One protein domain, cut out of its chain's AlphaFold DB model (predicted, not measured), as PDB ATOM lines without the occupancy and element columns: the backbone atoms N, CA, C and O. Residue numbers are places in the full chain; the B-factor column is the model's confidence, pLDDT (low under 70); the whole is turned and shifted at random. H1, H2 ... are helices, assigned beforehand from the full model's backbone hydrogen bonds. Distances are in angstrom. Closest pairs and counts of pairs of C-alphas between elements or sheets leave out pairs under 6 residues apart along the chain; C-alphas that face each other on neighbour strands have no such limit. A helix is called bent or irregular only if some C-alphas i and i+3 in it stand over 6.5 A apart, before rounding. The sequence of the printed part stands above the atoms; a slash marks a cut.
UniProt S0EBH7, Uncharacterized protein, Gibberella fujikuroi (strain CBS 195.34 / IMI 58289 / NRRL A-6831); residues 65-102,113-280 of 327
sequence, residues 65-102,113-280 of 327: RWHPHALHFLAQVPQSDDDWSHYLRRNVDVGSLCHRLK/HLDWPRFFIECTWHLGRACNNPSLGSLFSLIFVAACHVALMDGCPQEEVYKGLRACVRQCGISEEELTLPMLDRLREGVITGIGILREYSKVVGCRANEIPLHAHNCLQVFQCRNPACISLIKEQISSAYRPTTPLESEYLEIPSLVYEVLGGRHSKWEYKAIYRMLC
ATOM      1  N   ARG A  65     -13.619 -23.361  26.812       62.25
ATOM      2  CA  ARG A  65     -14.892 -22.623  26.909       62.25
ATOM      3  C   ARG A  65     -15.882 -22.944  25.783       62.25
ATOM      4  O   ARG A  65     -17.087 -22.871  26.008       62.25
ATOM      5  N   TRP A  66     -15.403 -23.309  24.591       66.81
ATOM      6  CA  TRP A  66     -16.264 -23.566  23.426       66.81
ATOM      7  C   TRP A  66     -16.612 -25.041  23.213       66.81
ATOM      8  O   TRP A  66     -17.620 -25.348  22.571       66.81
ATOM      9  N   HIS A  67     -15.853 -25.953  23.822       72.12
ATOM     10  CA  HIS A  67     -16.134 -27.388  23.804       72.12
ATOM     11  C   HIS A  67     -17.574 -27.742  24.254       72.12
ATOM     12  O   HIS A  67     -18.219 -28.547  23.579       72.12
ATOM     13  N   PRO A  68     -18.157 -27.117  25.303       80.69
ATOM     14  CA  PRO A  68     -19.552 -27.342  25.683       80.69
ATOM     15  C   PRO A  68     -20.562 -26.967  24.594       80.69
ATOM     16  O   PRO A  68     -21.567 -27.653  24.444       80.69
ATOM     17  N   HIS A  69     -20.302 -25.920  23.805       78.69
ATOM     18  CA  HIS A  69     -21.206 -25.490  22.735       78.69
ATOM     19  C   HIS A  69     -21.208 -26.477  21.560       78.69
ATOM     20  O   HIS A  69     -22.272 -26.795  21.030       78.69
ATOM     21  N   ALA A  70     -20.037 -27.004  21.190       83.00
ATOM     22  CA  ALA A  70     -19.923 -28.048  20.172       83.00
ATOM     23  C   ALA A  70     -20.584 -29.361  20.627       83.00
ATOM     24  O   ALA A  70     -21.357 -29.952  19.875       83.00
ATOM     25  N   LEU A  71     -20.356 -29.779  21.877       86.38
ATOM     26  CA  LEU A  71     -21.030 -30.946  22.457       86.38
ATOM     27  C   LEU A  71     -22.551 -30.762  22.525       86.38
ATOM     28  O   LEU A  71     -23.295 -31.675  22.183       86.38
ATOM     29  N   HIS A  72     -23.020 -29.578  22.923       86.19
ATOM     30  CA  HIS A  72     -24.446 -29.263  22.971       86.19
ATOM     31  C   HIS A  72     -25.085 -29.257  21.573       86.19
ATOM     32  O   HIS A  72     -26.228 -29.678  21.415       86.19
ATOM     33  N   PHE A  73     -24.368 -28.811  20.538       88.25
ATOM     34  CA  PHE A  73     -24.818 -28.964  19.152       88.25
ATOM     35  C   PHE A  73     -24.958 -30.435  18.769       88.25
ATOM     36  O   PHE A  73     -26.020 -30.844  18.310       88.25
ATOM     37  N   LEU A  74     -23.917 -31.233  19.011       89.88
ATOM     38  CA  LEU A  74     -23.908 -32.659  18.686       89.88
ATOM     39  C   LEU A  74     -25.024 -33.425  19.405       89.88
ATOM     40  O   LEU A  74     -25.664 -34.276  18.797       89.88
ATOM     41  N   ALA A  75     -25.316 -33.073  20.658       90.19
ATOM     42  CA  ALA A  75     -26.403 -33.665  21.437       90.19
ATOM     43  C   ALA A  75     -27.807 -33.365  20.878       90.19
ATOM     44  O   ALA A  75     -28.749 -34.088  21.187       90.19
ATOM     45  N   GLN A  76     -27.959 -32.310  20.070       91.81
ATOM     46  CA  GLN A  76     -29.228 -31.948  19.429       91.81
ATOM     47  C   GLN A  76     -29.380 -32.541  18.022       91.81
ATOM     48  O   GLN A  76     -30.452 -32.425  17.426       91.81
ATOM     49  N   VAL A  77     -28.330 -33.156  17.465       92.94
ATOM     50  CA  VAL A  77     -28.430 -33.839  16.173       92.94
ATOM     51  C   VAL A  77     -29.334 -35.068  16.347       92.94
ATOM     52  O   VAL A  77     -29.028 -35.903  17.201       92.94
ATOM     53  N   PRO A  78     -30.418 -35.210  15.559       95.12
ATOM     54  CA  PRO A  78     -31.364 -36.318  15.702       95.12
ATOM     55  C   PRO A  78     -30.703 -37.703  15.617       95.12
ATOM     56  O   PRO A  78     -29.869 -37.941  14.739       95.12
ATOM     57  N   GLN A  79     -31.100 -38.627  16.500       95.44
ATOM     58  CA  GLN A  79     -30.501 -39.968  16.625       95.44
ATOM     59  C   GLN A  79     -31.463 -41.107  16.244       95.44
ATOM     60  O   GLN A  79     -31.092 -42.279  16.294       95.44
ATOM     61  N   SER A  80     -32.697 -40.780  15.857       96.38
ATOM     62  CA  SER A  80     -33.729 -41.736  15.455       96.38
ATOM     63  C   SER A  80     -34.705 -41.128  14.444       96.38
ATOM     64  O   SER A  80     -34.805 -39.906  14.320       96.38
ATOM     65  N   ASP A  81     -35.458 -41.963  13.719       95.81
ATOM     66  CA  ASP A  81     -36.508 -41.489  12.802       95.81
ATOM     67  C   ASP A  81     -37.584 -40.649  13.512       95.81
ATOM     68  O   ASP A  81     -38.112 -39.707  12.915       95.81
ATOM     69  N   ASP A  82     -37.882 -40.950  14.779       95.69
ATOM     70  CA  ASP A  82     -38.828 -40.180  15.592       95.69
ATOM     71  C   ASP A  82     -38.285 -38.778  15.901       95.69
ATOM     72  O   ASP A  82     -39.017 -37.795  15.748       95.69
ATOM     73  N   ASP A  83     -36.994 -38.665  16.241       95.44
ATOM     74  CA  ASP A  83     -36.331 -37.371  16.454       95.44
ATOM     75  C   ASP A  83     -36.371 -36.528  15.179       95.44
ATOM     76  O   ASP A  83     -36.785 -35.367  15.197       95.44
ATOM     77  N   TRP A  84     -35.999 -37.130  14.045       95.19
ATOM     78  CA  TRP A  84     -36.045 -36.492  12.730       95.19
ATOM     79  C   TRP A  84     -37.469 -36.064  12.348       95.19
ATOM     80  O   TRP A  84     -37.665 -35.052  11.682       95.19
ATOM     81  N   SER A  85     -38.486 -36.813  12.771       94.94
ATOM     82  CA  SER A  85     -39.895 -36.536  12.461       94.94
ATOM     83  C   SER A  85     -40.553 -35.537  13.424       94.94
ATOM     84  O   SER A  85     -41.761 -35.281  13.336       94.94
ATOM     85  N   HIS A  86     -39.787 -34.956  14.351       91.94
ATOM     86  CA  HIS A  86     -40.312 -34.018  15.338       91.94
ATOM     87  C   HIS A  86     -40.894 -32.752  14.686       91.94
ATOM     88  O   HIS A  86     -42.032 -32.379  14.981       91.94
ATOM     89  N   TYR A  87     -40.146 -32.124  13.769       89.81
ATOM     90  CA  TYR A  87     -40.557 -30.880  13.099       89.81
ATOM     91  C   TYR A  87     -41.192 -31.103  11.729       89.81
ATOM     92  O   TYR A  87     -42.123 -30.383  11.364       89.81
ATOM     93  N   LEU A  88     -40.685 -32.073  10.968       93.56
ATOM     94  CA  LEU A  88     -41.095 -32.340   9.594       93.56
ATOM     95  C   LEU A  88     -41.424 -33.822   9.462       93.56
ATOM     96  O   LEU A  88     -40.558 -34.677   9.622       93.56
ATOM     97  N   ARG A  89     -42.690 -34.134   9.183       94.62
ATOM     98  CA  ARG A  89     -43.167 -35.521   9.068       94.62
ATOM     99  C   ARG A  89     -43.417 -35.915   7.621       94.62
ATOM    100  O   ARG A  89     -43.436 -37.100   7.299       94.62
ATOM    101  N   ARG A  90     -43.720 -34.937   6.763       95.00
ATOM    102  CA  ARG A  90     -44.170 -35.130   5.379       95.00
ATOM    103  C   ARG A  90     -43.672 -33.993   4.484       95.00
ATOM    104  O   ARG A  90     -43.476 -32.877   4.954       95.00
ATOM    105  N   ASN A  91     -43.595 -34.221   3.169       95.50
ATOM    106  CA  ASN A  91     -43.196 -33.181   2.197       95.50
ATOM    107  C   ASN A  91     -44.096 -31.935   2.222       95.50
ATOM    108  O   ASN A  91     -43.639 -30.835   1.925       95.50
ATOM    109  N   VAL A  92     -45.363 -32.066   2.632       94.88
ATOM    110  CA  VAL A  92     -46.241 -30.901   2.834       94.88
ATOM    111  C   VAL A  92     -45.723 -29.967   3.936       94.88
ATOM    112  O   VAL A  92     -45.869 -28.751   3.819       94.88
ATOM    113  N   ASP A  93     -45.067 -30.508   4.966       94.31
ATOM    114  CA  ASP A  93     -44.468 -29.723   6.048       94.31
ATOM    115  C   ASP A  93     -43.231 -28.973   5.539       94.31
ATOM    116  O   ASP A  93     -43.067 -27.788   5.837       94.31
ATOM    117  N   VAL A  94     -42.417 -29.633   4.702       93.06
ATOM    118  CA  VAL A  94     -41.262 -29.029   4.017       93.06
ATOM    119  C   VAL A  94     -41.722 -27.870   3.131       93.06
ATOM    120  O   VAL A  94     -41.261 -26.743   3.295       93.06
ATOM    121  N   GLY A  95     -42.709 -28.102   2.260       91.25
ATOM    122  CA  GLY A  95     -43.265 -27.063   1.392       91.25
ATOM    123  C   GLY A  95     -43.880 -25.897   2.176       91.25
ATOM    124  O   GLY A  95     -43.680 -24.733   1.822       91.25
ATOM    125  N   SER A  96     -44.575 -26.189   3.281       90.56
ATOM    126  CA  SER A  96     -45.117 -25.176   4.197       90.56
ATOM    127  C   SER A  96     -44.011 -24.355   4.868       90.56
ATOM    128  O   SER A  96     -44.120 -23.133   4.980       90.56
ATOM    129  N   LEU A  97     -42.914 -24.991   5.290       90.88
ATOM    130  CA  LEU A  97     -41.741 -24.305   5.825       90.88
ATOM    131  C   LEU A  97     -41.092 -23.399   4.769       90.88
ATOM    132  O   LEU A  97     -40.950 -22.206   5.023       90.88
ATOM    133  N   CYS A  98     -40.797 -23.912   3.571       88.62
ATOM    134  CA  CYS A  98     -40.248 -23.116   2.471       88.62
ATOM    135  C   CYS A  98     -41.142 -21.916   2.132       88.62
ATOM    136  O   CYS A  98     -40.638 -20.819   1.919       88.62
ATOM    137  N   HIS A  99     -42.468 -22.093   2.112       84.75
ATOM    138  CA  HIS A  99     -43.405 -20.995   1.874       84.75
ATOM    139  C   HIS A  99     -43.349 -19.931   2.978       84.75
ATOM    140  O   HIS A  99     -43.320 -18.741   2.670       84.75
ATOM    141  N   ARG A 100     -43.298 -20.351   4.250       85.00
ATOM    142  CA  ARG A 100     -43.190 -19.435   5.395       85.00
ATOM    143  C   ARG A 100     -41.902 -18.624   5.380       85.00
ATOM    144  O   ARG A 100     -41.950 -17.495   5.834       85.00
ATOM    145  N   LEU A 101     -40.805 -19.170   4.856       83.12
ATOM    146  CA  LEU A 101     -39.504 -18.496   4.780       83.12
ATOM    147  C   LEU A 101     -39.428 -17.424   3.675       83.12
ATOM    148  O   LEU A 101     -38.476 -16.647   3.647       83.12
ATOM    149  N   LYS A 102     -40.399 -17.363   2.751       80.88
ATOM    150  CA  LYS A 102     -40.397 -16.372   1.662       80.88
ATOM    151  C   LYS A 102     -40.652 -14.957   2.183       80.88
ATOM    152  O   LYS A 102     -41.401 -14.748   3.135       80.88
ATOM    153  N   HIS A 113     -32.095  -4.598  -9.534       68.69
ATOM    154  CA  HIS A 113     -31.161  -4.560  -8.410       68.69
ATOM    155  C   HIS A 113     -31.943  -4.660  -7.096       68.69
ATOM    156  O   HIS A 113     -32.994  -4.032  -6.946       68.69
ATOM    157  N   LEU A 114     -31.450  -5.485  -6.173       78.50
ATOM    158  CA  LEU A 114     -32.052  -5.623  -4.856       78.50
ATOM    159  C   LEU A 114     -31.701  -4.389  -4.024       78.50
ATOM    160  O   LEU A 114     -30.535  -4.014  -3.919       78.50
ATOM    161  N   ASP A 115     -32.714  -3.776  -3.424       86.25
ATOM    162  CA  ASP A 115     -32.526  -2.771  -2.382       86.25
ATOM    163  C   ASP A 115     -32.103  -3.495  -1.094       86.25
ATOM    164  O   ASP A 115     -32.941  -4.011  -0.351       86.25
ATOM    165  N   TRP A 116     -30.786  -3.609  -0.888       90.06
ATOM    166  CA  TRP A 116     -30.195  -4.311   0.254       90.06
ATOM    167  C   TRP A 116     -30.667  -3.763   1.611       90.06
ATOM    168  O   TRP A 116     -31.110  -4.575   2.427       90.06
ATOM    169  N   PRO A 117     -30.666  -2.436   1.865       90.50
ATOM    170  CA  PRO A 117     -31.243  -1.878   3.087       90.50
ATOM    171  C   PRO A 117     -32.684  -2.328   3.335       90.50
ATOM    172  O   PRO A 117     -33.010  -2.805   4.425       90.50
ATOM    173  N   ARG A 118     -33.553  -2.247   2.319       89.19
ATOM    174  CA  ARG A 118     -34.943  -2.702   2.450       89.19
ATOM    175  C   ARG A 118     -35.034  -4.209   2.689       89.19
ATOM    176  O   ARG A 118     -35.816  -4.640   3.533       89.19
ATOM    177  N   PHE A 119     -34.223  -5.006   1.993       90.88
ATOM    178  CA  PHE A 119     -34.135  -6.451   2.204       90.88
ATOM    179  C   PHE A 119     -33.746  -6.793   3.652       90.88
ATOM    180  O   PHE A 119     -34.394  -7.638   4.271       90.88
ATOM    181  N   PHE A 120     -32.753  -6.110   4.232       93.25
ATOM    182  CA  PHE A 120     -32.334  -6.334   5.620       93.25
ATOM    183  C   PHE A 120     -33.416  -5.949   6.634       93.25
ATOM    184  O   PHE A 120     -33.605  -6.659   7.626       93.25
ATOM    185  N   ILE A 121     -34.164  -4.870   6.383       91.25
ATOM    186  CA  ILE A 121     -35.309  -4.480   7.220       91.25
ATOM    187  C   ILE A 121     -36.371  -5.586   7.208       91.25
ATOM    188  O   ILE A 121     -36.778  -6.050   8.273       91.25
ATOM    189  N   GLU A 122     -36.767  -6.065   6.030       91.12
ATOM    190  CA  GLU A 122     -37.758  -7.142   5.907       91.12
ATOM    191  C   GLU A 122     -37.273  -8.449   6.551       91.12
ATOM    192  O   GLU A 122     -38.032  -9.089   7.280       91.12
ATOM    193  N   CYS A 123     -35.998  -8.816   6.377       92.56
ATOM    194  CA  CYS A 123     -35.404  -9.964   7.071       92.56
ATOM    195  C   CYS A 123     -35.467  -9.802   8.592       92.56
ATOM    196  O   CYS A 123     -35.813 -10.742   9.302       92.56
ATOM    197  N   THR A 124     -35.199  -8.603   9.107       92.06
ATOM    198  CA  THR A 124     -35.273  -8.317  10.547       92.06
ATOM    199  C   THR A 124     -36.694  -8.485  11.080       92.06
ATOM    200  O   THR A 124     -36.892  -9.066  12.148       92.06
ATOM    201  N   TRP A 125     -37.696  -7.999  10.342       90.00
ATOM    202  CA  TRP A 125     -39.107  -8.143  10.710       90.00
ATOM    203  C   TRP A 125     -39.546  -9.603  10.647       90.00
ATOM    204  O   TRP A 125     -40.254 -10.083  11.533       90.00
ATOM    205  N   HIS A 126     -39.098 -10.324   9.621       89.56
ATOM    206  CA  HIS A 126     -39.380 -11.741   9.463       89.56
ATOM    207  C   HIS A 126     -38.762 -12.570  10.593       89.56
ATOM    208  O   HIS A 126     -39.467 -13.364  11.218       89.56
ATOM    209  N   LEU A 127     -37.492 -12.322  10.926       89.38
ATOM    210  CA  LEU A 127     -36.806 -12.974  12.038       89.38
ATOM    211  C   LEU A 127     -37.496 -12.664  13.372       89.38
ATOM    212  O   LEU A 127     -37.785 -13.587  14.122       89.38
ATOM    213  N   GLY A 128     -37.868 -11.404  13.626       87.38
ATOM    214  CA  GLY A 128     -38.611 -11.029  14.834       87.38
ATOM    215  C   GLY A 128     -39.951 -11.768  14.978       87.38
ATOM    216  O   GLY A 128     -40.341 -12.140  16.082       87.38
ATOM    217  N   ARG A 129     -40.643 -12.058  13.867       84.75
ATOM    218  CA  ARG A 129     -41.851 -12.907  13.870       84.75
ATOM    219  C   ARG A 129     -41.517 -14.382  14.091       84.75
ATOM    220  O   ARG A 129     -42.273 -15.075  14.775       84.75
ATOM    221  N   ALA A 130     -40.408 -14.846  13.517       82.44
ATOM    222  CA  ALA A 130     -39.911 -16.207  13.655       82.44
ATOM    223  C   ALA A 130     -39.396 -16.521  15.068       82.44
ATOM    224  O   ALA A 130     -39.456 -17.682  15.451       82.44
ATOM    225  N   CYS A 131     -38.982 -15.532  15.871       70.31
ATOM    226  CA  CYS A 131     -38.504 -15.744  17.248       70.31
ATOM    227  C   CYS A 131     -39.531 -16.423  18.175       70.31
ATOM    228  O   CYS A 131     -39.140 -17.061  19.148       70.31
ATOM    229  N   ASN A 132     -40.830 -16.380  17.852       77.25
ATOM    230  CA  ASN A 132     -41.859 -17.157  18.565       77.25
ATOM    231  C   ASN A 132     -41.768 -18.678  18.306       77.25
ATOM    232  O   ASN A 132     -42.511 -19.460  18.894       77.25
ATOM    233  N   ASN A 133     -40.892 -19.102  17.397       85.06
ATOM    234  CA  ASN A 133     -40.590 -20.484  17.069       85.06
ATOM    235  C   ASN A 133     -39.056 -20.644  16.990       85.06
ATOM    236  O   ASN A 133     -38.467 -20.359  15.944       85.06
ATOM    237  N   PRO A 134     -38.394 -21.095  18.072       84.06
ATOM    238  CA  PRO A 134     -36.932 -21.153  18.149       84.06
ATOM    239  C   PRO A 134     -36.259 -21.907  16.993       84.06
ATOM    240  O   PRO A 134     -35.215 -21.477  16.506       84.06
ATOM    241  N   SER A 135     -36.868 -22.989  16.505       86.19
ATOM    242  CA  SER A 135     -36.375 -23.768  15.360       86.19
ATOM    243  C   SER A 135     -36.391 -22.965  14.061       86.19
ATOM    244  O   SER A 135     -35.406 -22.940  13.323       86.19
ATOM    245  N   LEU A 136     -37.496 -22.261  13.794       88.69
ATOM    246  CA  LEU A 136     -37.610 -21.389  12.629       88.69
ATOM    247  C   LEU A 136     -36.648 -20.201  12.728       88.69
ATOM    248  O   LEU A 136     -36.010 -19.854  11.738       88.69
ATOM    249  N   GLY A 137     -36.529 -19.599  13.915       88.69
ATOM    250  CA  GLY A 137     -35.582 -18.518  14.180       88.69
ATOM    251  C   GLY A 137     -34.132 -18.950  13.954       88.69
ATOM    252  O   GLY A 137     -33.382 -18.232  13.298       88.69
ATOM    253  N   SER A 138     -33.758 -20.148  14.416       88.75
ATOM    254  CA  SER A 138     -32.427 -20.733  14.202       88.75
ATOM    255  C   SER A 138     -32.118 -20.872  12.709       88.75
ATOM    256  O   SER A 138     -31.160 -20.267  12.227       88.75
ATOM    257  N   LEU A 139     -32.979 -21.555  11.944       92.50
ATOM    258  CA  LEU A 139     -32.820 -21.699  10.493       92.50
ATOM    259  C   LEU A 139     -32.771 -20.337   9.781       92.50
ATOM    260  O   LEU A 139     -31.863 -20.082   8.991       92.50
ATOM    261  N   PHE A 140     -33.712 -19.436  10.077       92.94
ATOM    262  CA  PHE A 140     -33.785 -18.143   9.398       92.94
ATOM    263  C   PHE A 140     -32.602 -17.226   9.728       92.94
ATOM    264  O   PHE A 140     -32.157 -16.480   8.860       92.94
ATOM    265  N   SER A 141     -32.031 -17.317  10.933       92.50
ATOM    266  CA  SER A 141     -30.818 -16.570  11.282       92.50
ATOM    267  C   SER A 141     -29.628 -16.950  10.391       92.50
ATOM    268  O   SER A 141     -28.901 -16.069   9.929       92.50
ATOM    269  N   LEU A 142     -29.477 -18.238  10.054       93.69
ATOM    270  CA  LEU A 142     -28.440 -18.701   9.127       93.69
ATOM    271  C   LEU A 142     -28.681 -18.170   7.712       93.69
ATOM    272  O   LEU A 142     -27.744 -17.696   7.074       93.69
ATOM    273  N   ILE A 143     -29.934 -18.197   7.242       94.81
ATOM    274  CA  ILE A 143     -30.322 -17.648   5.931       94.81
ATOM    275  C   ILE A 143     -30.010 -16.151   5.869       94.81
ATOM    276  O   ILE A 143     -29.437 -15.685   4.887       94.81
ATOM    277  N   PHE A 144     -30.354 -15.395   6.914       95.00
ATOM    278  CA  PHE A 144     -30.133 -13.953   6.960       95.00
ATOM    279  C   PHE A 144     -28.632 -13.626   6.942       95.00
ATOM    280  O   PHE A 144     -28.180 -12.849   6.101       95.00
ATOM    281  N   VAL A 145     -27.821 -14.275   7.782       95.31
ATOM    282  CA  VAL A 145     -26.364 -14.056   7.783       95.31
ATOM    283  C   VAL A 145     -25.720 -14.485   6.456       95.31
ATOM    284  O   VAL A 145     -24.854 -13.776   5.939       95.31
ATOM    285  N   ALA A 146     -26.168 -15.590   5.854       96.06
ATOM    286  CA  ALA A 146     -25.710 -16.013   4.532       96.06
ATOM    287  C   ALA A 146     -26.107 -15.007   3.433       96.06
ATOM    288  O   ALA A 146     -25.295 -14.685   2.567       96.06
ATOM    289  N   ALA A 147     -27.313 -14.436   3.488       95.62
ATOM    290  CA  ALA A 147     -27.734 -13.381   2.569       95.62
ATOM    291  C   ALA A 147     -26.905 -12.096   2.741       95.62
ATOM    292  O   ALA A 147     -26.560 -11.461   1.746       95.62
ATOM    293  N   CYS A 148     -26.505 -11.744   3.968       96.25
ATOM    294  CA  CYS A 148     -25.546 -10.663   4.224       96.25
ATOM    295  C   CYS A 148     -24.176 -10.938   3.578       96.25
ATOM    296  O   CYS A 148     -23.545 -10.014   3.066       96.25
ATOM    297  N   HIS A 149     -23.718 -12.195   3.557       96.12
ATOM    298  CA  HIS A 149     -22.502 -12.569   2.830       96.12
ATOM    299  C   HIS A 149     -22.662 -12.367   1.318       96.12
ATOM    300  O   HIS A 149     -21.808 -11.740   0.697       96.12
ATOM    301  N   VAL A 150     -23.783 -12.805   0.732       95.25
ATOM    302  CA  VAL A 150     -24.087 -12.555  -0.690       95.25
ATOM    303  C   VAL A 150     -24.149 -11.056  -0.992       95.25
ATOM    304  O   VAL A 150     -23.612 -10.622  -2.006       95.25
ATOM    305  N   ALA A 151     -24.742 -10.250  -0.107       94.31
ATOM    306  CA  ALA A 151     -24.796  -8.798  -0.256       94.31
ATOM    307  C   ALA A 151     -23.403  -8.167  -0.324       94.31
ATOM    308  O   ALA A 151     -23.144  -7.325  -1.182       94.31
ATOM    309  N   LEU A 152     -22.489  -8.598   0.547       94.56
ATOM    310  CA  LEU A 152     -21.114  -8.113   0.526       94.56
ATOM    311  C   LEU A 152     -20.402  -8.492  -0.780       94.56
ATOM    312  O   LEU A 152     -19.743  -7.650  -1.383       94.56
ATOM    313  N   MET A 153     -20.588  -9.731  -1.248       93.12
ATOM    314  CA  MET A 153     -20.040 -10.203  -2.526       93.12
ATOM    315  C   MET A 153     -20.654  -9.487  -3.743       93.12
ATOM    316  O   MET A 153     -20.017  -9.403  -4.789       93.12
ATOM    317  N   ASP A 154     -21.866  -8.940  -3.606       90.56
ATOM    318  CA  ASP A 154     -22.521  -8.077  -4.599       90.56
ATOM    319  C   ASP A 154     -21.977  -6.638  -4.627       90.56
ATOM    320  O   ASP A 154     -22.403  -5.830  -5.452       90.56
ATOM    321  N   GLY A 155     -21.085  -6.276  -3.703       91.44
ATOM    322  CA  GLY A 155     -20.599  -4.905  -3.547       91.44
ATOM    323  C   GLY A 155     -21.525  -4.000  -2.728       91.44
ATOM    324  O   GLY A 155     -21.414  -2.776  -2.820       91.44
ATOM    325  N   CYS A 156     -22.438  -4.560  -1.923       92.38
ATOM    326  CA  CYS A 156     -23.165  -3.779  -0.919       92.38
ATOM    327  C   CYS A 156     -22.161  -3.128   0.055       92.38
ATOM    328  O   CYS A 156     -21.238  -3.815   0.507       92.38
ATOM    329  N   PRO A 157     -22.324  -1.838   0.413       94.38
ATOM    330  CA  PRO A 157     -21.452  -1.190   1.384       94.38
ATOM    331  C   PRO A 157     -21.368  -1.983   2.688       94.38
ATOM    332  O   PRO A 157     -22.381  -2.371   3.273       94.38
ATOM    333  N   GLN A 158     -20.144  -2.188   3.167       94.06
ATOM    334  CA  GLN A 158     -19.853  -2.998   4.349       94.06
ATOM    335  C   GLN A 158     -20.628  -2.526   5.591       94.06
ATOM    336  O   GLN A 158     -21.111  -3.344   6.371       94.06
ATOM    337  N   GLU A 159     -20.822  -1.215   5.743       93.19
ATOM    338  CA  GLU A 159     -21.623  -0.638   6.828       93.19
ATOM    339  C   GLU A 159     -23.087  -1.097   6.803       93.19
ATOM    340  O   GLU A 159     -23.648  -1.408   7.855       93.19
ATOM    341  N   GLU A 160     -23.701  -1.192   5.621       93.94
ATOM    342  CA  GLU A 160     -25.081  -1.667   5.465       93.94
ATOM    343  C   GLU A 160     -25.190  -3.160   5.778       93.94
ATOM    344  O   GLU A 160     -26.082  -3.581   6.518       93.94
ATOM    345  N   VAL A 161     -24.226  -3.957   5.308       95.19
ATOM    346  CA  VAL A 161     -24.128  -5.382   5.657       95.19
ATOM    347  C   VAL A 161     -24.016  -5.556   7.174       95.19
ATOM    348  O   VAL A 161     -24.703  -6.390   7.764       95.19
ATOM    349  N   TYR A 162     -23.199  -4.739   7.839       93.56
ATOM    350  CA  TYR A 162     -23.031  -4.788   9.289       93.56
ATOM    351  C   TYR A 162     -24.263  -4.333  10.064       93.56
ATOM    352  O   TYR A 162     -24.550  -4.916  11.110       93.56
ATOM    353  N   LYS A 163     -25.034  -3.360   9.566       92.75
ATOM    354  CA  LYS A 163     -26.358  -3.042  10.130       92.75
ATOM    355  C   LYS A 163     -27.287  -4.258  10.050       92.75
ATOM    356  O   LYS A 163     -27.924  -4.593  11.047       92.75
ATOM    357  N   GLY A 164     -27.306  -4.960   8.914       93.69
ATOM    358  CA  GLY A 164     -28.065  -6.204   8.743       93.69
ATOM    359  C   GLY A 164     -27.637  -7.308   9.718       93.69
ATOM    360  O   GLY A 164     -28.479  -7.884  10.409       93.69
ATOM    361  N   LEU A 165     -26.329  -7.559   9.847       93.56
ATOM    362  CA  LEU A 165     -25.798  -8.552  10.791       93.56
ATOM    363  C   LEU A 165     -26.144  -8.211  12.246       93.56
ATOM    364  O   LEU A 165     -26.598  -9.095  12.972       93.56
ATOM    365  N   ARG A 166     -25.995  -6.942  12.659       92.12
ATOM    366  CA  ARG A 166     -26.391  -6.475  14.001       92.12
ATOM    367  C   ARG A 166     -27.883  -6.671  14.259       92.12
ATOM    368  O   ARG A 166     -28.275  -7.131  15.328       92.12
ATOM    369  N   ALA A 167     -28.723  -6.394  13.265       90.75
ATOM    370  CA  ALA A 167     -30.157  -6.619  13.386       90.75
ATOM    371  C   ALA A 167     -30.497  -8.109  13.568       90.75
ATOM    372  O   ALA A 167     -31.368  -8.433  14.378       90.75
ATOM    373  N   CYS A 168     -29.787  -9.010  12.880       90.88
ATOM    374  CA  CYS A 168     -29.946 -10.457  13.035       90.88
ATOM    375  C   CYS A 168     -29.580 -10.928  14.452       90.88
ATOM    376  O   CYS A 168     -30.400 -11.536  15.134       90.88
ATOM    377  N   VAL A 169     -28.368 -10.621  14.920       87.25
ATOM    378  CA  VAL A 169     -27.869 -11.077  16.233       87.25
ATOM    379  C   VAL A 169     -28.656 -10.500  17.407       87.25
ATOM    380  O   VAL A 169     -28.897 -11.214  18.379       87.25
ATOM    381  N   ARG A 170     -29.149  -9.259  17.286       85.50
ATOM    382  CA  ARG A 170     -30.034  -8.645  18.283       85.50
ATOM    383  C   ARG A 170     -31.320  -9.453  18.470       85.50
ATOM    384  O   ARG A 170     -31.754  -9.662  19.598       85.50
ATOM    385  N   GLN A 171     -31.917  -9.939  17.380       82.12
ATOM    386  CA  GLN A 171     -33.117 -10.785  17.451       82.12
ATOM    387  C   GLN A 171     -32.825 -12.179  18.025       82.12
ATOM    388  O   GLN A 171     -33.721 -12.812  18.578       82.12
ATOM    389  N   CYS A 172     -31.575 -12.637  17.940       75.88
ATOM    390  CA  CYS A 172     -31.102 -13.870  18.568       75.88
ATOM    391  C   CYS A 172     -30.701 -13.692  20.047       75.88
ATOM    392  O   CYS A 172     -30.177 -14.632  20.641       75.88
ATOM    393  N   GLY A 173     -30.920 -12.514  20.647       75.69
ATOM    394  CA  GLY A 173     -30.619 -12.250  22.058       75.69
ATOM    395  C   GLY A 173     -29.137 -12.017  22.371       75.69
ATOM    396  O   GLY A 173     -28.750 -12.087  23.534       75.69
ATOM    397  N   ILE A 174     -28.303 -11.748  21.362       74.62
ATOM    398  CA  ILE A 174     -26.892 -11.383  21.548       74.62
ATOM    399  C   ILE A 174     -26.809  -9.862  21.744       74.62
ATOM    400  O   ILE A 174     -27.370  -9.108  20.945       74.62
ATOM    401  N   SER A 175     -26.118  -9.413  22.799       70.44
ATOM    402  CA  SER A 175     -25.963  -7.985  23.109       70.44
ATOM    403  C   SER A 175     -25.175  -7.256  22.018       70.44
ATOM    404  O   SER A 175     -24.079  -7.669  21.640       70.44
ATOM    405  N   GLU A 176     -25.728  -6.150  21.514       67.88
ATOM    406  CA  GLU A 176     -25.100  -5.326  20.471       67.88
ATOM    407  C   GLU A 176     -23.854  -4.592  20.983       67.88
ATOM    408  O   GLU A 176     -22.894  -4.415  20.232       67.88
ATOM    409  N   GLU A 177     -23.839  -4.229  22.268       63.94
ATOM    410  CA  GLU A 177     -22.739  -3.504  22.922       63.94
ATOM    411  C   GLU A 177     -21.436  -4.321  22.972       63.94
ATOM    412  O   GLU A 177     -20.351  -3.765  23.123       63.94
ATOM    413  N   GLU A 178     -21.528  -5.636  22.769       61.00
ATOM    414  CA  GLU A 178     -20.396  -6.563  22.796       61.00
ATOM    415  C   GLU A 178     -19.854  -6.892  21.391       61.00
ATOM    416  O   GLU A 178     -18.831  -7.566  21.259       61.00
ATOM    417  N   LEU A 179     -20.510  -6.434  20.316       75.62
ATOM    418  CA  LEU A 179     -20.216  -6.876  18.949       75.62
ATOM    419  C   LEU A 179     -19.305  -5.912  18.183       75.62
ATOM    420  O   LEU A 179     -19.735  -4.980  17.498       75.62
ATOM    421  N   THR A 180     -18.009  -6.211  18.232       84.19
ATOM    422  CA  THR A 180     -16.990  -5.550  17.403       84.19
ATOM    423  C   THR A 180     -17.113  -5.941  15.918       84.19
ATOM    424  O   THR A 180     -17.629  -7.010  15.586       84.19
ATOM    425  N   LEU A 181     -16.603  -5.111  14.992       86.25
ATOM    426  CA  LEU A 181     -16.596  -5.447  13.553       86.25
ATOM    427  C   LEU A 181     -15.923  -6.803  13.253       86.25
ATOM    428  O   LEU A 181     -16.530  -7.610  12.547       86.25
ATOM    429  N   PRO A 182     -14.756  -7.135  13.849       85.31
ATOM    430  CA  PRO A 182     -14.156  -8.456  13.676       85.31
ATOM    431  C   PRO A 182     -15.052  -9.606  14.155       85.31
ATOM    432  O   PRO A 182     -14.985 -10.702  13.601       85.31
ATOM    433  N   MET A 183     -15.897  -9.392  15.169       83.25
ATOM    434  CA  MET A 183     -16.853 -10.410  15.618       83.25
ATOM    435  C   MET A 183     -17.992 -10.611  14.618       83.25
ATOM    436  O   MET A 183     -18.400 -11.751  14.408       83.25
ATOM    437  N   LEU A 184     -18.464  -9.545  13.963       88.25
ATOM    438  CA  LEU A 184     -19.459  -9.639  12.888       88.25
ATOM    439  C   LEU A 184     -18.898 -10.356  11.652       88.25
ATOM    440  O   LEU A 184     -19.588 -11.185  11.060       88.25
ATOM    441  N   ASP A 185     -17.635 -10.109  11.293       88.56
ATOM    442  CA  ASP A 185     -16.975 -10.871  10.228       88.56
ATOM    443  C   ASP A 185     -16.811 -12.344  10.613       88.56
ATOM    444  O   ASP A 185     -17.148 -13.228   9.826       88.56
ATOM    445  N   ARG A 186     -16.361 -12.638  11.841       85.19
ATOM    446  CA  ARG A 186     -16.247 -14.022  12.333       85.19
ATOM    447  C   ARG A 186     -17.587 -14.747  12.330       85.19
ATOM    448  O   ARG A 186     -17.621 -15.910  11.948       85.19
ATOM    449  N   LEU A 187     -18.670 -14.070  12.704       87.62
ATOM    450  CA  LEU A 187     -20.030 -14.597  12.615       87.62
ATOM    451  C   LEU A 187     -20.384 -14.973  11.173       87.62
ATOM    452  O   LEU A 187     -20.804 -16.101  10.920       87.62
ATOM    453  N   ARG A 188     -20.184 -14.043  10.229       91.88
ATOM    454  CA  ARG A 188     -20.461 -14.259   8.804       91.88
ATOM    455  C   ARG A 188     -19.679 -15.454   8.263       91.88
ATOM    456  O   ARG A 188     -20.277 -16.384   7.735       91.88
ATOM    457  N   GLU A 189     -18.359 -15.457   8.434       90.19
ATOM    458  CA  GLU A 189     -17.485 -16.547   7.975       90.19
ATOM    459  C   GLU A 189     -17.756 -17.870   8.710       90.19
ATOM    460  O   GLU A 189     -17.598 -18.963   8.161       90.19
ATOM    461  N   GLY A 190     -18.187 -17.775   9.964       88.12
ATOM    462  CA  GLY A 190     -18.649 -18.888  10.771       88.12
ATOM    463  C   GLY A 190     -19.850 -19.585  10.148       88.12
ATOM    464  O   GLY A 190     -19.827 -20.801   9.978       88.12
ATOM    465  N   VAL A 191     -20.859 -18.823   9.714       91.94
ATOM    466  CA  VAL A 191     -22.023 -19.368   8.997       91.94
ATOM    467  C   VAL A 191     -21.618 -20.027   7.679       91.94
ATOM    468  O   VAL A 191     -22.102 -21.119   7.400       91.94
ATOM    469  N   ILE A 192     -20.683 -19.452   6.912       92.44
ATOM    470  CA  ILE A 192     -20.152 -20.101   5.695       92.44
ATOM    471  C   ILE A 192     -19.501 -21.452   6.029       92.44
ATOM    472  O   ILE A 192     -19.754 -22.460   5.369       92.44
ATOM    473  N   THR A 193     -18.723 -21.501   7.112       89.62
ATOM    474  CA  THR A 193     -18.130 -22.751   7.609       89.62
ATOM    475  C   THR A 193     -19.211 -23.755   8.038       89.62
ATOM    476  O   THR A 193     -19.127 -24.934   7.701       89.62
ATOM    477  N   GLY A 194     -20.250 -23.291   8.737       90.44
ATOM    478  CA  GLY A 194     -21.389 -24.099   9.176       90.44
ATOM    479  C   GLY A 194     -22.199 -24.686   8.021       90.44
ATOM    480  O   GLY A 194     -22.567 -25.857   8.069       90.44
ATOM    481  N   ILE A 195     -22.404 -23.924   6.939       93.06
ATOM    482  CA  ILE A 195     -22.988 -24.440   5.690       93.06
ATOM    483  C   ILE A 195     -22.127 -25.590   5.154       93.06
ATOM    484  O   ILE A 195     -22.663 -26.639   4.807       93.06
ATOM    485  N   GLY A 196     -20.797 -25.448   5.155       91.44
ATOM    486  CA  GLY A 196     -19.876 -26.533   4.801       91.44
ATOM    487  C   GLY A 196     -20.053 -27.790   5.665       91.44
ATOM    488  O   GLY A 196     -20.124 -28.893   5.130       91.44
ATOM    489  N   ILE A 197     -20.206 -27.631   6.984       90.50
ATOM    490  CA  ILE A 197     -20.458 -28.743   7.917       90.50
ATOM    491  C   ILE A 197     -21.787 -29.447   7.603       90.50
ATOM    492  O   ILE A 197     -21.824 -30.672   7.522       90.50
ATOM    493  N   LEU A 198     -22.876 -28.705   7.371       92.75
ATOM    494  CA  LEU A 198     -24.175 -29.294   7.001       92.75
ATOM    495  C   LEU A 198     -24.094 -30.097   5.695       92.75
ATOM    496  O   LEU A 198     -24.752 -31.125   5.543       92.75
ATOM    497  N   ARG A 199     -23.241 -29.663   4.765       92.75
ATOM    498  CA  ARG A 199     -22.977 -30.380   3.512       92.75
ATOM    499  C   ARG A 199     -22.124 -31.630   3.717       92.75
ATOM    500  O   ARG A 199     -22.288 -32.608   2.998       92.75
ATOM    501  N   GLU A 200     -21.230 -31.641   4.697       92.69
ATOM    502  CA  GLU A 200     -20.554 -32.875   5.111       92.69
ATOM    503  C   GLU A 200     -21.547 -33.857   5.747       92.69
ATOM    504  O   GLU A 200     -21.546 -35.033   5.382       92.69
ATOM    505  N   TYR A 201     -22.473 -33.379   6.587       93.69
ATOM    506  CA  TYR A 201     -23.585 -34.198   7.078       93.69
ATOM    507  C   TYR A 201     -24.436 -34.759   5.937       93.69
ATOM    508  O   TYR A 201     -24.787 -35.937   5.971       93.69
ATOM    509  N   SER A 202     -24.743 -33.971   4.901       94.19
ATOM    510  CA  SER A 202     -25.595 -34.440   3.801       94.19
ATOM    511  C   SER A 202     -24.965 -35.570   2.981       94.19
ATOM    512  O   SER A 202     -25.693 -36.418   2.461       94.19
ATOM    513  N   LYS A 203     -23.627 -35.662   2.941       93.31
ATOM    514  CA  LYS A 203     -22.898 -36.784   2.321       93.31
ATOM    515  C   LYS A 203     -23.089 -38.108   3.074       93.31
ATOM    516  O   LYS A 203     -23.022 -39.163   2.449       93.31
ATOM    517  N   VAL A 204     -23.342 -38.065   4.385       93.56
ATOM    518  CA  VAL A 204     -23.510 -39.260   5.238       93.56
ATOM    519  C   VAL A 204     -24.988 -39.579   5.488       93.56
ATOM    520  O   VAL A 204     -25.438 -40.711   5.301       93.56
ATOM    521  N   VAL A 205     -25.758 -38.565   5.874       92.19
ATOM    522  CA  VAL A 205     -27.147 -38.667   6.348       92.19
ATOM    523  C   VAL A 205     -28.163 -38.460   5.211       92.19
ATOM    524  O   VAL A 205     -29.320 -38.859   5.319       92.19
ATOM    525  N   GLY A 206     -27.739 -37.896   4.076       94.12
ATOM    526  CA  GLY A 206     -28.610 -37.533   2.953       94.12
ATOM    527  C   GLY A 206     -29.202 -36.124   3.084       94.12
ATOM    528  O   GLY A 206     -28.830 -35.352   3.966       94.12
ATOM    529  N   CYS A 207     -30.148 -35.773   2.204       94.12
ATOM    530  CA  CYS A 207     -30.713 -34.416   2.122       94.12
ATOM    531  C   CYS A 207     -31.399 -33.940   3.413       94.12
ATOM    532  O   CYS A 207     -31.486 -32.736   3.654       94.12
ATOM    533  N   ARG A 208     -31.816 -34.865   4.286       95.12
ATOM    534  CA  ARG A 208     -32.392 -34.545   5.600       95.12
ATOM    535  C   ARG A 208     -31.419 -33.826   6.533       95.12
ATOM    536  O   ARG A 208     -31.869 -33.095   7.403       95.12
ATOM    537  N   ALA A 209     -30.106 -33.891   6.293       95.00
ATOM    538  CA  ALA A 209     -29.120 -33.067   7.000       95.00
ATOM    539  C   ALA A 209     -29.438 -31.556   6.978       95.00
ATOM    540  O   ALA A 209     -29.102 -30.840   7.918       95.00
ATOM    541  N   ASN A 210     -30.134 -31.070   5.947       95.25
ATOM    542  CA  ASN A 210     -30.560 -29.672   5.853       95.25
ATOM    543  C   ASN A 210     -31.631 -29.281   6.891       95.25
ATOM    544  O   ASN A 210     -31.913 -28.098   7.067       95.25
ATOM    545  N   GLU A 211     -32.222 -30.250   7.593       95.31
ATOM    546  CA  GLU A 211     -33.177 -30.013   8.678       95.31
ATOM    547  C   GLU A 211     -32.477 -29.789  10.025       95.31
ATOM    548  O   GLU A 211     -33.106 -29.258  10.934       95.31
ATOM    549  N   ILE A 212     -31.183 -30.127  10.168       94.56
ATOM    550  CA  ILE A 212     -30.423 -29.988  11.430       94.56
ATOM    551  C   ILE A 212     -30.597 -28.603  12.081       94.56
ATOM    552  O   ILE A 212     -30.817 -28.568  13.293       94.56
ATOM    553  N   PRO A 213     -30.589 -27.468  11.348       93.31
ATOM    554  CA  PRO A 213     -30.826 -26.156  11.953       93.31
ATOM    555  C   PRO A 213     -32.181 -25.984  12.658       93.31
ATOM    556  O   PRO A 213     -32.314 -25.091  13.495       93.31
ATOM    557  N   LEU A 214     -33.181 -26.814  12.341       92.88
ATOM    558  CA  LEU A 214     -34.469 -26.845  13.040       92.88
ATOM    559  C   LEU A 214     -34.364 -27.533  14.408       92.88
ATOM    560  O   LEU A 214     -35.107 -27.169  15.319       92.88
ATOM    561  N   HIS A 215     -33.455 -28.499  14.550       91.62
ATOM    562  CA  HIS A 215     -33.244 -29.267  15.781       91.62
ATOM    563  C   HIS A 215     -32.209 -28.620  16.696       91.62
ATOM    564  O   HIS A 215     -32.426 -28.505  17.897       91.62
ATOM    565  N   ALA A 216     -31.095 -28.162  16.128       86.94
ATOM    566  CA  ALA A 216     -30.038 -27.513  16.878       86.94
ATOM    567  C   ALA A 216     -30.387 -26.037  17.115       86.94
ATOM    568  O   ALA A 216     -30.125 -25.154  16.289       86.94
ATOM    569  N   HIS A 217     -30.979 -25.755  18.273       75.50
ATOM    570  CA  HIS A 217     -31.180 -24.392  18.738       75.50
ATOM    571  C   HIS A 217     -29.816 -23.699  18.880       75.50
ATOM    572  O   HIS A 217     -28.833 -24.298  19.323       75.50
ATOM    573  N   ASN A 218     -29.749 -22.424  18.487       70.38
ATOM    574  CA  ASN A 218     -28.538 -21.598  18.528       70.38
ATOM    575  C   ASN A 218     -27.385 -22.066  17.618       70.38
ATOM    576  O   ASN A 218     -26.221 -21.810  17.932       70.38
ATOM    577  N   CYS A 219     -27.679 -22.667  16.454       77.12
ATOM    578  CA  CYS A 219     -26.666 -22.974  15.426       77.12
ATOM    579  C   CYS A 219     -25.716 -21.797  15.156       77.12
ATOM    580  O   CYS A 219     -24.513 -21.981  14.982       77.12
ATOM    581  N   LEU A 220     -26.256 -20.574  15.176       78.88
ATOM    582  CA  LEU A 220     -25.494 -19.354  14.961       78.88
ATOM    583  C   LEU A 220     -24.348 -19.174  15.973       78.88
ATOM    584  O   LEU A 220     -23.249 -18.809  15.570       78.88
ATOM    585  N   GLN A 221     -24.568 -19.480  17.256       75.06
ATOM    586  CA  GLN A 221     -23.541 -19.357  18.300       75.06
ATOM    587  C   GLN A 221     -22.400 -20.355  18.089       75.06
ATOM    588  O   GLN A 221     -21.231 -20.018  18.261       75.06
ATOM    589  N   VAL A 222     -22.723 -21.579  17.672       72.44
ATOM    590  CA  VAL A 222     -21.720 -22.626  17.428       72.44
ATOM    591  C   VAL A 222     -20.891 -22.290  16.196       72.44
ATOM    592  O   VAL A 222     -19.661 -22.356  16.228       72.44
ATOM    593  N   PHE A 223     -21.548 -21.847  15.126       71.19
ATOM    594  CA  PHE A 223     -20.872 -21.474  13.890       71.19
ATOM    595  C   PHE A 223     -20.056 -20.184  14.024       71.19
ATOM    596  O   PHE A 223     -18.973 -20.104  13.448       71.19
ATOM    597  N   GLN A 224     -20.480 -19.227  14.856       70.19
ATOM    598  CA  GLN A 224     -19.721 -18.006  15.158       70.19
ATOM    599  C   GLN A 224     -18.306 -18.286  15.684       70.19
ATOM    600  O   GLN A 224     -17.398 -17.480  15.475       70.19
ATOM    601  N   CYS A 225     -18.099 -19.410  16.372       62.88
ATOM    602  CA  CYS A 225     -16.888 -19.606  17.157       62.88
ATOM    603  C   CYS A 225     -15.635 -19.894  16.332       62.88
ATOM    604  O   CYS A 225     -14.548 -19.725  16.873       62.88
ATOM    605  N   ARG A 226     -15.758 -20.311  15.056       66.19
ATOM    606  CA  ARG A 226     -14.657 -20.716  14.140       66.19
ATOM    607  C   ARG A 226     -13.485 -21.458  14.810       66.19
ATOM    608  O   ARG A 226     -12.372 -21.455  14.290       66.19
ATOM    609  N   ASN A 227     -13.722 -22.097  15.954       73.88
ATOM    610  CA  ASN A 227     -12.683 -22.715  16.747       73.88
ATOM    611  C   ASN A 227     -12.323 -24.033  16.051       73.88
ATOM    612  O   ASN A 227     -13.205 -24.891  15.926       73.88
ATOM    613  N   PRO A 228     -11.072 -24.210  15.586       78.25
ATOM    614  CA  PRO A 228     -10.694 -25.395  14.828       78.25
ATOM    615  C   PRO A 228     -10.954 -26.697  15.587       78.25
ATOM    616  O   PRO A 228     -11.439 -27.646  14.984       78.25
ATOM    617  N   ALA A 229     -10.722 -26.733  16.905       79.94
ATOM    618  CA  ALA A 229     -10.960 -27.923  17.719       79.94
ATOM    619  C   ALA A 229     -12.453 -28.281  17.788       79.94
ATOM    620  O   ALA A 229     -12.816 -29.445  17.649       79.94
ATOM    621  N   CYS A 230     -13.332 -27.281  17.924       81.19
ATOM    622  CA  CYS A 230     -14.784 -27.498  17.899       81.19
ATOM    623  C   CYS A 230     -15.259 -28.008  16.534       81.19
ATOM    624  O   CYS A 230     -16.087 -28.912  16.468       81.19
ATOM    625  N   ILE A 231     -14.730 -27.441  15.446       83.12
ATOM    626  CA  ILE A 231     -15.058 -27.883  14.087       83.12
ATOM    627  C   ILE A 231     -14.587 -29.323  13.876       83.12
ATOM    628  O   ILE A 231     -15.375 -30.139  13.408       83.12
ATOM    629  N   SER A 232     -13.347 -29.653  14.248       85.06
ATOM    630  CA  SER A 232     -12.815 -31.017  14.145       85.06
ATOM    631  C   SER A 232     -13.653 -32.013  14.939       85.06
ATOM    632  O   SER A 232     -14.056 -33.029  14.383       85.06
ATOM    633  N   LEU A 233     -14.013 -31.680  16.184       86.69
ATOM    634  CA  LEU A 233     -14.877 -32.517  17.018       86.69
ATOM    635  C   LEU A 233     -16.228 -32.790  16.344       86.69
ATOM    636  O   LEU A 233     -16.688 -33.928  16.322       86.69
ATOM    637  N   ILE A 234     -16.865 -31.757  15.778       88.12
ATOM    638  CA  ILE A 234     -18.131 -31.933  15.059       88.12
ATOM    639  C   ILE A 234     -17.928 -32.860  13.860       88.12
ATOM    640  O   ILE A 234     -18.693 -33.808  13.694       88.12
ATOM    641  N   LYS A 235     -16.883 -32.625  13.059       88.00
ATOM    642  CA  LYS A 235     -16.582 -33.414  11.857       88.00
ATOM    643  C   LYS A 235     -16.315 -34.887  12.153       88.00
ATOM    644  O   LYS A 235     -16.807 -35.743  11.422       88.00
ATOM    645  N   GLU A 236     -15.595 -35.193  13.228       89.38
ATOM    646  CA  GLU A 236     -15.329 -36.572  13.658       89.38
ATOM    647  C   GLU A 236     -16.629 -37.354  13.915       89.38
ATOM    648  O   GLU A 236     -16.733 -38.525  13.545       89.38
ATOM    649  N   GLN A 237     -17.653 -36.687  14.455       90.31
ATOM    650  CA  GLN A 237     -18.955 -37.292  14.757       90.31
ATOM    651  C   GLN A 237     -19.914 -37.359  13.558       90.31
ATOM    652  O   GLN A 237     -20.965 -37.990  13.648       90.31
ATOM    653  N   ILE A 238     -19.593 -36.744  12.414       91.50
ATOM    654  CA  ILE A 238     -20.468 -36.804  11.229       91.50
ATOM    655  C   ILE A 238     -20.577 -38.239  10.712       91.50
ATOM    656  O   ILE A 238     -21.658 -38.688  10.339       91.50
ATOM    657  N   SER A 239     -19.460 -38.970  10.702       90.75
ATOM    658  CA  SER A 239     -19.394 -40.335  10.165       90.75
ATOM    659  C   SER A 239     -20.263 -41.346  10.926       90.75
ATOM    660  O   SER A 239     -20.672 -42.353  10.351       90.75
ATOM    661  N   SER A 240     -20.567 -41.062  12.195       91.81
ATOM    662  CA  SER A 240     -21.404 -41.874  13.081       91.81
ATOM    663  C   SER A 240     -22.850 -41.376  13.177       91.81
ATOM    664  O   SER A 240     -23.646 -41.967  13.906       91.81
ATOM    665  N   ALA A 241     -23.214 -40.311  12.455       93.75
ATOM    666  CA  ALA A 241     -24.543 -39.721  12.531       93.75
ATOM    667  C   ALA A 241     -25.634 -40.684  12.032       93.75
ATOM    668  O   ALA A 241     -25.487 -41.355  11.006       93.75
ATOM    669  N   TYR A 242     -26.764 -40.716  12.744       95.25
ATOM    670  CA  TYR A 242     -27.903 -41.544  12.366       95.25
ATOM    671  C   TYR A 242     -28.497 -41.097  11.026       95.25
ATOM    672  O   TYR A 242     -28.840 -39.927  10.834       95.25
ATOM    673  N   ARG A 243     -28.669 -42.054  10.109       95.38
ATOM    674  CA  ARG A 243     -29.290 -41.829   8.803       95.38
ATOM    675  C   ARG A 243     -30.798 -42.110   8.874       95.38
ATOM    676  O   ARG A 243     -31.161 -43.274   9.049       95.38
ATOM    677  N   PRO A 244     -31.669 -41.101   8.687       94.62
ATOM    678  CA  PRO A 244     -33.111 -41.304   8.685       94.62
ATOM    679  C   PRO A 244     -33.549 -42.182   7.513       94.62
ATOM    680  O   PRO A 244     -32.987 -42.113   6.415       94.62
ATOM    681  N   THR A 245     -34.583 -42.987   7.741       94.62
ATOM    682  CA  THR A 245     -35.138 -43.907   6.739       94.62
ATOM    683  C   THR A 245     -36.308 -43.302   5.974       94.62
ATOM    684  O   THR A 245     -36.543 -43.665   4.822       94.62
ATOM    685  N   THR A 246     -37.019 -42.347   6.582       92.88
ATOM    686  CA  THR A 246     -38.140 -41.652   5.935       92.88
ATOM    687  C   THR A 246     -37.612 -40.603   4.953       92.88
ATOM    688  O   THR A 246     -36.969 -39.649   5.401       92.88
ATOM    689  N   PRO A 247     -37.880 -40.728   3.639       92.56
ATOM    690  CA  PRO A 247     -37.434 -39.750   2.655       92.56
ATOM    691  C   PRO A 247     -38.323 -38.503   2.692       92.56
ATOM    692  O   PRO A 247     -39.549 -38.612   2.638       92.56
ATOM    693  N   LEU A 248     -37.694 -37.329   2.735       94.81
ATOM    694  CA  LEU A 248     -38.334 -36.023   2.593       94.81
ATOM    695  C   LEU A 248     -37.561 -35.179   1.573       94.81
ATOM    696  O   LEU A 248     -36.362 -35.382   1.401       94.81
ATOM    697  N   GLU A 249     -38.233 -34.223   0.932       94.81
ATOM    698  CA  GLU A 249     -37.654 -33.277  -0.046       94.81
ATOM    699  C   GLU A 249     -36.812 -32.169   0.627       94.81
ATOM    700  O   GLU A 249     -36.938 -30.971   0.360       94.81
ATOM    701  N   SER A 250     -35.959 -32.558   1.569       94.56
ATOM    702  CA  SER A 250     -35.197 -31.644   2.420       94.56
ATOM    703  C   SER A 250     -34.025 -30.978   1.693       94.56
ATOM    704  O   SER A 250     -33.389 -30.073   2.227       94.56
ATOM    705  N   GLU A 251     -33.763 -31.335   0.435       93.44
ATOM    706  CA  GLU A 251     -32.905 -30.571  -0.474       93.44
ATOM    707  C   GLU A 251     -33.392 -29.125  -0.680       93.44
ATOM    708  O   GLU A 251     -32.569 -28.224  -0.850       93.44
ATOM    709  N   TYR A 252     -34.699 -28.857  -0.566       92.38
ATOM    710  CA  TYR A 252     -35.235 -27.490  -0.629       92.38
ATOM    711  C   TYR A 252     -34.924 -26.654   0.618       92.38
ATOM    712  O   TYR A 252     -35.121 -25.438   0.602       92.38
ATOM    713  N   LEU A 253     -34.439 -27.285   1.692       94.88
ATOM    714  CA  LEU A 253     -34.026 -26.620   2.928       94.88
ATOM    715  C   LEU A 253     -32.522 -26.321   2.969       94.88
ATOM    716  O   LEU A 253     -32.032 -25.774   3.953       94.88
ATOM    717  N   GLU A 254     -31.781 -26.659   1.912       95.50
ATOM    718  CA  GLU A 254     -30.374 -26.286   1.800       95.50
ATOM    719  C   GLU A 254     -30.230 -24.754   1.877       95.50
ATOM    720  O   GLU A 254     -30.937 -24.017   1.184       95.50
ATOM    721  N   ILE A 255     -29.308 -24.250   2.707       95.50
ATOM    722  CA  ILE A 255     -29.177 -22.804   2.953       95.50
ATOM    723  C   ILE A 255     -28.994 -21.990   1.656       95.50
ATOM    724  O   ILE A 255     -29.697 -20.990   1.511       95.50
ATOM    725  N   PRO A 256     -28.159 -22.385   0.669       95.50
ATOM    726  CA  PRO A 256     -28.081 -21.681  -0.612       95.50
ATOM    727  C   PRO A 256     -29.408 -21.638  -1.381       95.50
ATOM    728  O   PRO A 256     -29.732 -20.604  -1.968       95.50
ATOM    729  N   SER A 257     -30.199 -22.716  -1.350       93.62
ATOM    730  CA  SER A 257     -31.529 -22.772  -1.976       93.62
ATOM    731  C   SER A 257     -32.491 -21.794  -1.306       93.62
ATOM    732  O   SER A 257     -33.201 -21.047  -1.978       93.62
ATOM    733  N   LEU A 258     -32.467 -21.732   0.024       94.25
ATOM    734  CA  LEU A 258     -33.288 -20.798   0.788       94.25
ATOM    735  C   LEU A 258     -32.851 -19.341   0.582       94.25
ATOM    736  O   LEU A 258     -33.706 -18.474   0.410       94.25
ATOM    737  N   VAL A 259     -31.540 -19.072   0.524       94.25
ATOM    738  CA  VAL A 259     -30.991 -17.747   0.186       94.25
ATOM    739  C   VAL A 259     -31.440 -17.324  -1.216       94.25
ATOM    740  O   VAL A 259     -31.894 -16.198  -1.402       94.25
ATOM    741  N   TYR A 260     -31.394 -18.228  -2.197       91.00
ATOM    742  CA  TYR A 260     -31.915 -17.965  -3.539       91.00
ATOM    743  C   TYR A 260     -33.395 -17.565  -3.517       91.00
ATOM    744  O   TYR A 260     -33.760 -16.549  -4.109       91.00
ATOM    745  N   GLU A 261     -34.236 -18.299  -2.788       89.06
ATOM    746  CA  GLU A 261     -35.665 -17.993  -2.681       89.06
ATOM    747  C   GLU A 261     -35.936 -16.638  -2.002       89.06
ATOM    748  O   GLU A 261     -36.747 -15.862  -2.515       89.06
ATOM    749  N   VAL A 262     -35.253 -16.299  -0.898       89.75
ATOM    750  CA  VAL A 262     -35.450 -14.993  -0.225       89.75
ATOM    751  C   VAL A 262     -34.920 -13.820  -1.048       89.75
ATOM    752  O   VAL A 262     -35.468 -12.723  -0.964       89.75
ATOM    753  N   LEU A 263     -33.915 -14.052  -1.898       87.88
ATOM    754  CA  LEU A 263     -33.404 -13.073  -2.861       87.88
ATOM    755  C   LEU A 263     -34.250 -12.985  -4.144       87.88
ATOM    756  O   LEU A 263     -33.846 -12.310  -5.093       87.88
ATOM    757  N   GLY A 264     -35.426 -13.620  -4.174       82.88
ATOM    758  CA  GLY A 264     -36.429 -13.482  -5.236       82.88
ATOM    759  C   GLY A 264     -36.520 -14.678  -6.178       82.88
ATOM    760  O   GLY A 264     -37.299 -14.642  -7.136       82.88
ATOM    761  N   GLY A 265     -35.744 -15.733  -5.932       84.88
ATOM    762  CA  GLY A 265     -35.721 -16.958  -6.723       84.88
ATOM    763  C   GLY A 265     -35.569 -16.659  -8.213       84.88
ATOM    764  O   GLY A 265     -34.679 -15.924  -8.636       84.88
ATOM    765  N   ARG A 266     -36.501 -17.159  -9.028       81.19
ATOM    766  CA  ARG A 266     -36.529 -16.932 -10.489       81.19
ATOM    767  C   ARG A 266     -36.610 -15.459 -10.917       81.19
ATOM    768  O   ARG A 266     -36.385 -15.154 -12.085       81.19
ATOM    769  N   HIS A 267     -37.012 -14.567 -10.014       78.00
ATOM    770  CA  HIS A 267     -37.094 -13.126 -10.259       78.00
ATOM    771  C   HIS A 267     -35.836 -12.381  -9.797       78.00
ATOM    772  O   HIS A 267     -35.676 -11.207 -10.142       78.00
ATOM    773  N   SER A 268     -34.949 -13.061  -9.063       77.56
ATOM    774  CA  SER A 268     -33.649 -12.535  -8.664       77.56
ATOM    775  C   SER A 268     -32.763 -12.273  -9.879       77.56
ATOM    776  O   SER A 268     -32.871 -12.941 -10.910       77.56
ATOM    777  N   LYS A 269     -31.833 -11.322  -9.745       81.88
ATOM    778  CA  LYS A 269     -30.717 -11.185 -10.693       81.88
ATOM    779  C   LYS A 269     -29.712 -12.338 -10.579       81.88
ATOM    780  O   LYS A 269     -28.939 -12.562 -11.503       81.88
ATOM    781  N   TRP A 270     -29.704 -13.033  -9.442       84.69
ATOM    782  CA  TRP A 270     -28.766 -14.105  -9.147       84.69
ATOM    783  C   TRP A 270     -29.303 -15.450  -9.605       84.69
ATOM    784  O   TRP A 270     -30.432 -15.821  -9.296       84.69
ATOM    785  N   GLU A 271     -28.460 -16.226 -10.275       89.19
ATOM    786  CA  GLU A 271     -28.706 -17.651 -10.450       89.19
ATOM    787  C   GLU A 271     -28.337 -18.405  -9.170       89.19
ATOM    788  O   GLU A 271     -27.359 -18.064  -8.499       89.19
ATOM    789  N   TYR A 272     -29.058 -19.490  -8.873       91.06
ATOM    790  CA  TYR A 272     -28.740 -20.373  -7.746       91.06
ATOM    791  C   TYR A 272     -27.258 -20.787  -7.736       91.06
ATOM    792  O   TYR A 272     -26.601 -20.713  -6.702       91.06
ATOM    793  N   LYS A 273     -26.684 -21.121  -8.901       92.06
ATOM    794  CA  LYS A 273     -25.273 -21.526  -9.028       92.06
ATOM    795  C   LYS A 273     -24.288 -20.436  -8.587       92.06
ATOM    796  O   LYS A 273     -23.213 -20.759  -8.084       92.06
ATOM    797  N   ALA A 274     -24.633 -19.161  -8.772       91.94
ATOM    798  CA  ALA A 274     -23.803 -18.048  -8.321       91.94
ATOM    799  C   ALA A 274     -23.836 -17.929  -6.790       91.94
ATOM    800  O   ALA A 274     -22.779 -17.901  -6.165       91.94
ATOM    801  N   ILE A 275     -25.032 -17.969  -6.193       93.12
ATOM    802  CA  ILE A 275     -25.214 -17.968  -4.730       93.12
ATOM    803  C   ILE A 275     -24.499 -19.165  -4.100       93.12
ATOM    804  O   ILE A 275     -23.780 -19.011  -3.116       93.12
ATOM    805  N   TYR A 276     -24.635 -20.346  -4.702       94.06
ATOM    806  CA  TYR A 276     -23.975 -21.559  -4.237       94.06
ATOM    807  C   TYR A 276     -22.459 -21.387  -4.139       94.06
ATOM    808  O   TYR A 276     -21.873 -21.683  -3.106       94.06
ATOM    809  N   ARG A 277     -21.819 -20.853  -5.186       93.12
ATOM    810  CA  ARG A 277     -20.365 -20.627  -5.206       93.12
ATOM    811  C   ARG A 277     -19.907 -19.619  -4.158       93.12
ATOM    812  O   ARG A 277     -18.841 -19.804  -3.585       93.12
ATOM    813  N   MET A 278     -20.706 -18.584  -3.895       93.94
ATOM    814  CA  MET A 278     -20.409 -17.612  -2.836       93.94
ATOM    815  C   MET A 278     -20.465 -18.251  -1.451       93.94
ATOM    816  O   MET A 278     -19.617 -17.977  -0.613       93.94
ATOM    817  N   LEU A 279     -21.445 -19.125  -1.213       94.25
ATOM    818  CA  LEU A 279     -21.654 -19.750   0.094       94.25
ATOM    819  C   LEU A 279     -20.855 -21.047   0.295       94.25
ATOM    820  O   LEU A 279     -20.748 -21.528   1.419       94.25
ATOM    821  N   CYS A 280     -20.302 -21.623  -0.776       90.69
ATOM    822  CA  CYS A 280     -19.541 -22.875  -0.772       90.69
ATOM    823  C   CYS A 280     -18.219 -22.742  -1.564       90.69
ATOM    824  O   CYS A 280     -18.029 -23.435  -2.567       90.69
TER     825      CYS A 280
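What this domain is: This is residues 65 to 102 and 113 to 280 of the 327 residues of an uncharacterized protein of Gibberella fujikuroi (strain CBS 195.34 / IMI 58289 / NRRL A-6831) (UniProt S0EBH7). A rounded helical body is built round H5, which makes an up-and-down bundle of three helices with H4 and H6, while the longest helix, H7, crosses H5 steeply. H10 runs beside H7 and H1 beside H10; H12 and H13 cross H5, H8 and H9 pack on H5 and H7, and H11 packs on H3 and H8. The printed part has 206 residues with thirteen named helices, H1 to H13 along the chain, and no named strand: all helix. It is compact, with a radius of gyration of the C-alphas of 16.1 A and spans of 44 by 41 by 32 A.

How they stand to each other: H1, residues 65 to 76, and H2, residues 81 to 84, are apart, as are H2 and H3, residues 91 to 100. H4, residues 116 to 130, and H5, residues 134 to 153, form a hairpin at a shallow tilt of 9 degrees; their closest C-alphas, Ala 130 and Gly 137, are 4.9 A apart. H5 and H6, residues 158 to 171, form another at 4 degrees, with C-alphas Cys 148 and Val 161 closest at 5.7 A. H5 is the hub, touching seven helices. H7, residues 181 to 205, touches it with residues 187 to 192 alone, at a steep tilt of 65 degrees; C-alphas Val 145 and Arg 188 are closest, 6.0 A. H8, residues 207 to 215, touches H5, closest C-alphas Ser 135 and Leu 214 at 4.3 A, and is near H2. H9, residues 219 to 224, touches H7, closest C-alphas Leu 187 and Gln 224 at 4.3 A. H10, residues 228 to 238, touches H1 at a shallow tilt of 18 degrees, closest C-alphas Ala 70 and Cys 230 at 5.6 A. H11, residues 250 to 253, touches H3, closest C-alphas Val 94 and Ser 250 at 6.8 A. H12, residues 255 to 262, is about perpendicular to H5 at 82 degrees, closest C-alphas Ile 143 and Val 259 at 5.8 A. H13, residues 272 to 279, touches H12, closest C-alphas Pro 256 and Tyr 276 at 5.5 A. Every O i to N i+4 pair is within hydrogen-bond range in H3, H4, H5, H6, H9, H10, H12 and H13, against 7 of 8 in H1, 20 of 21 in H7 and 0 of 5 in H8, where 5 of 6 O i to N i+3 pairs are; H2 and H11 are too short for such a pair.

Where its parts are: H1 begins at C-alpha 65, (-14.892, -22.623, 26.909), and is only just irregular, C-alphas 65 and 68 being 6.7 A apart. H4 is 20.4 A long, H5 28.9 A, H6 20.2 A and H7 35.6 A. H8 is irregular, with C-alphas 210 and 213 7.0 A apart. H13 ends at C-alpha 279, (-21.654, -19.750, 0.094).

The domain as a whole: The C-alphas farthest apart, Glu 159 and Thr 245, are 45.3 A apart. Residues 103 to 112 are not printed, and C-alphas 102 and 113 are 18.1 A apart across this cut. The link from H10 to H11 is long, 11 residues. pLDDT is under 70 at residues 65 to 66, 113, 176 to 178 and 225 to 226.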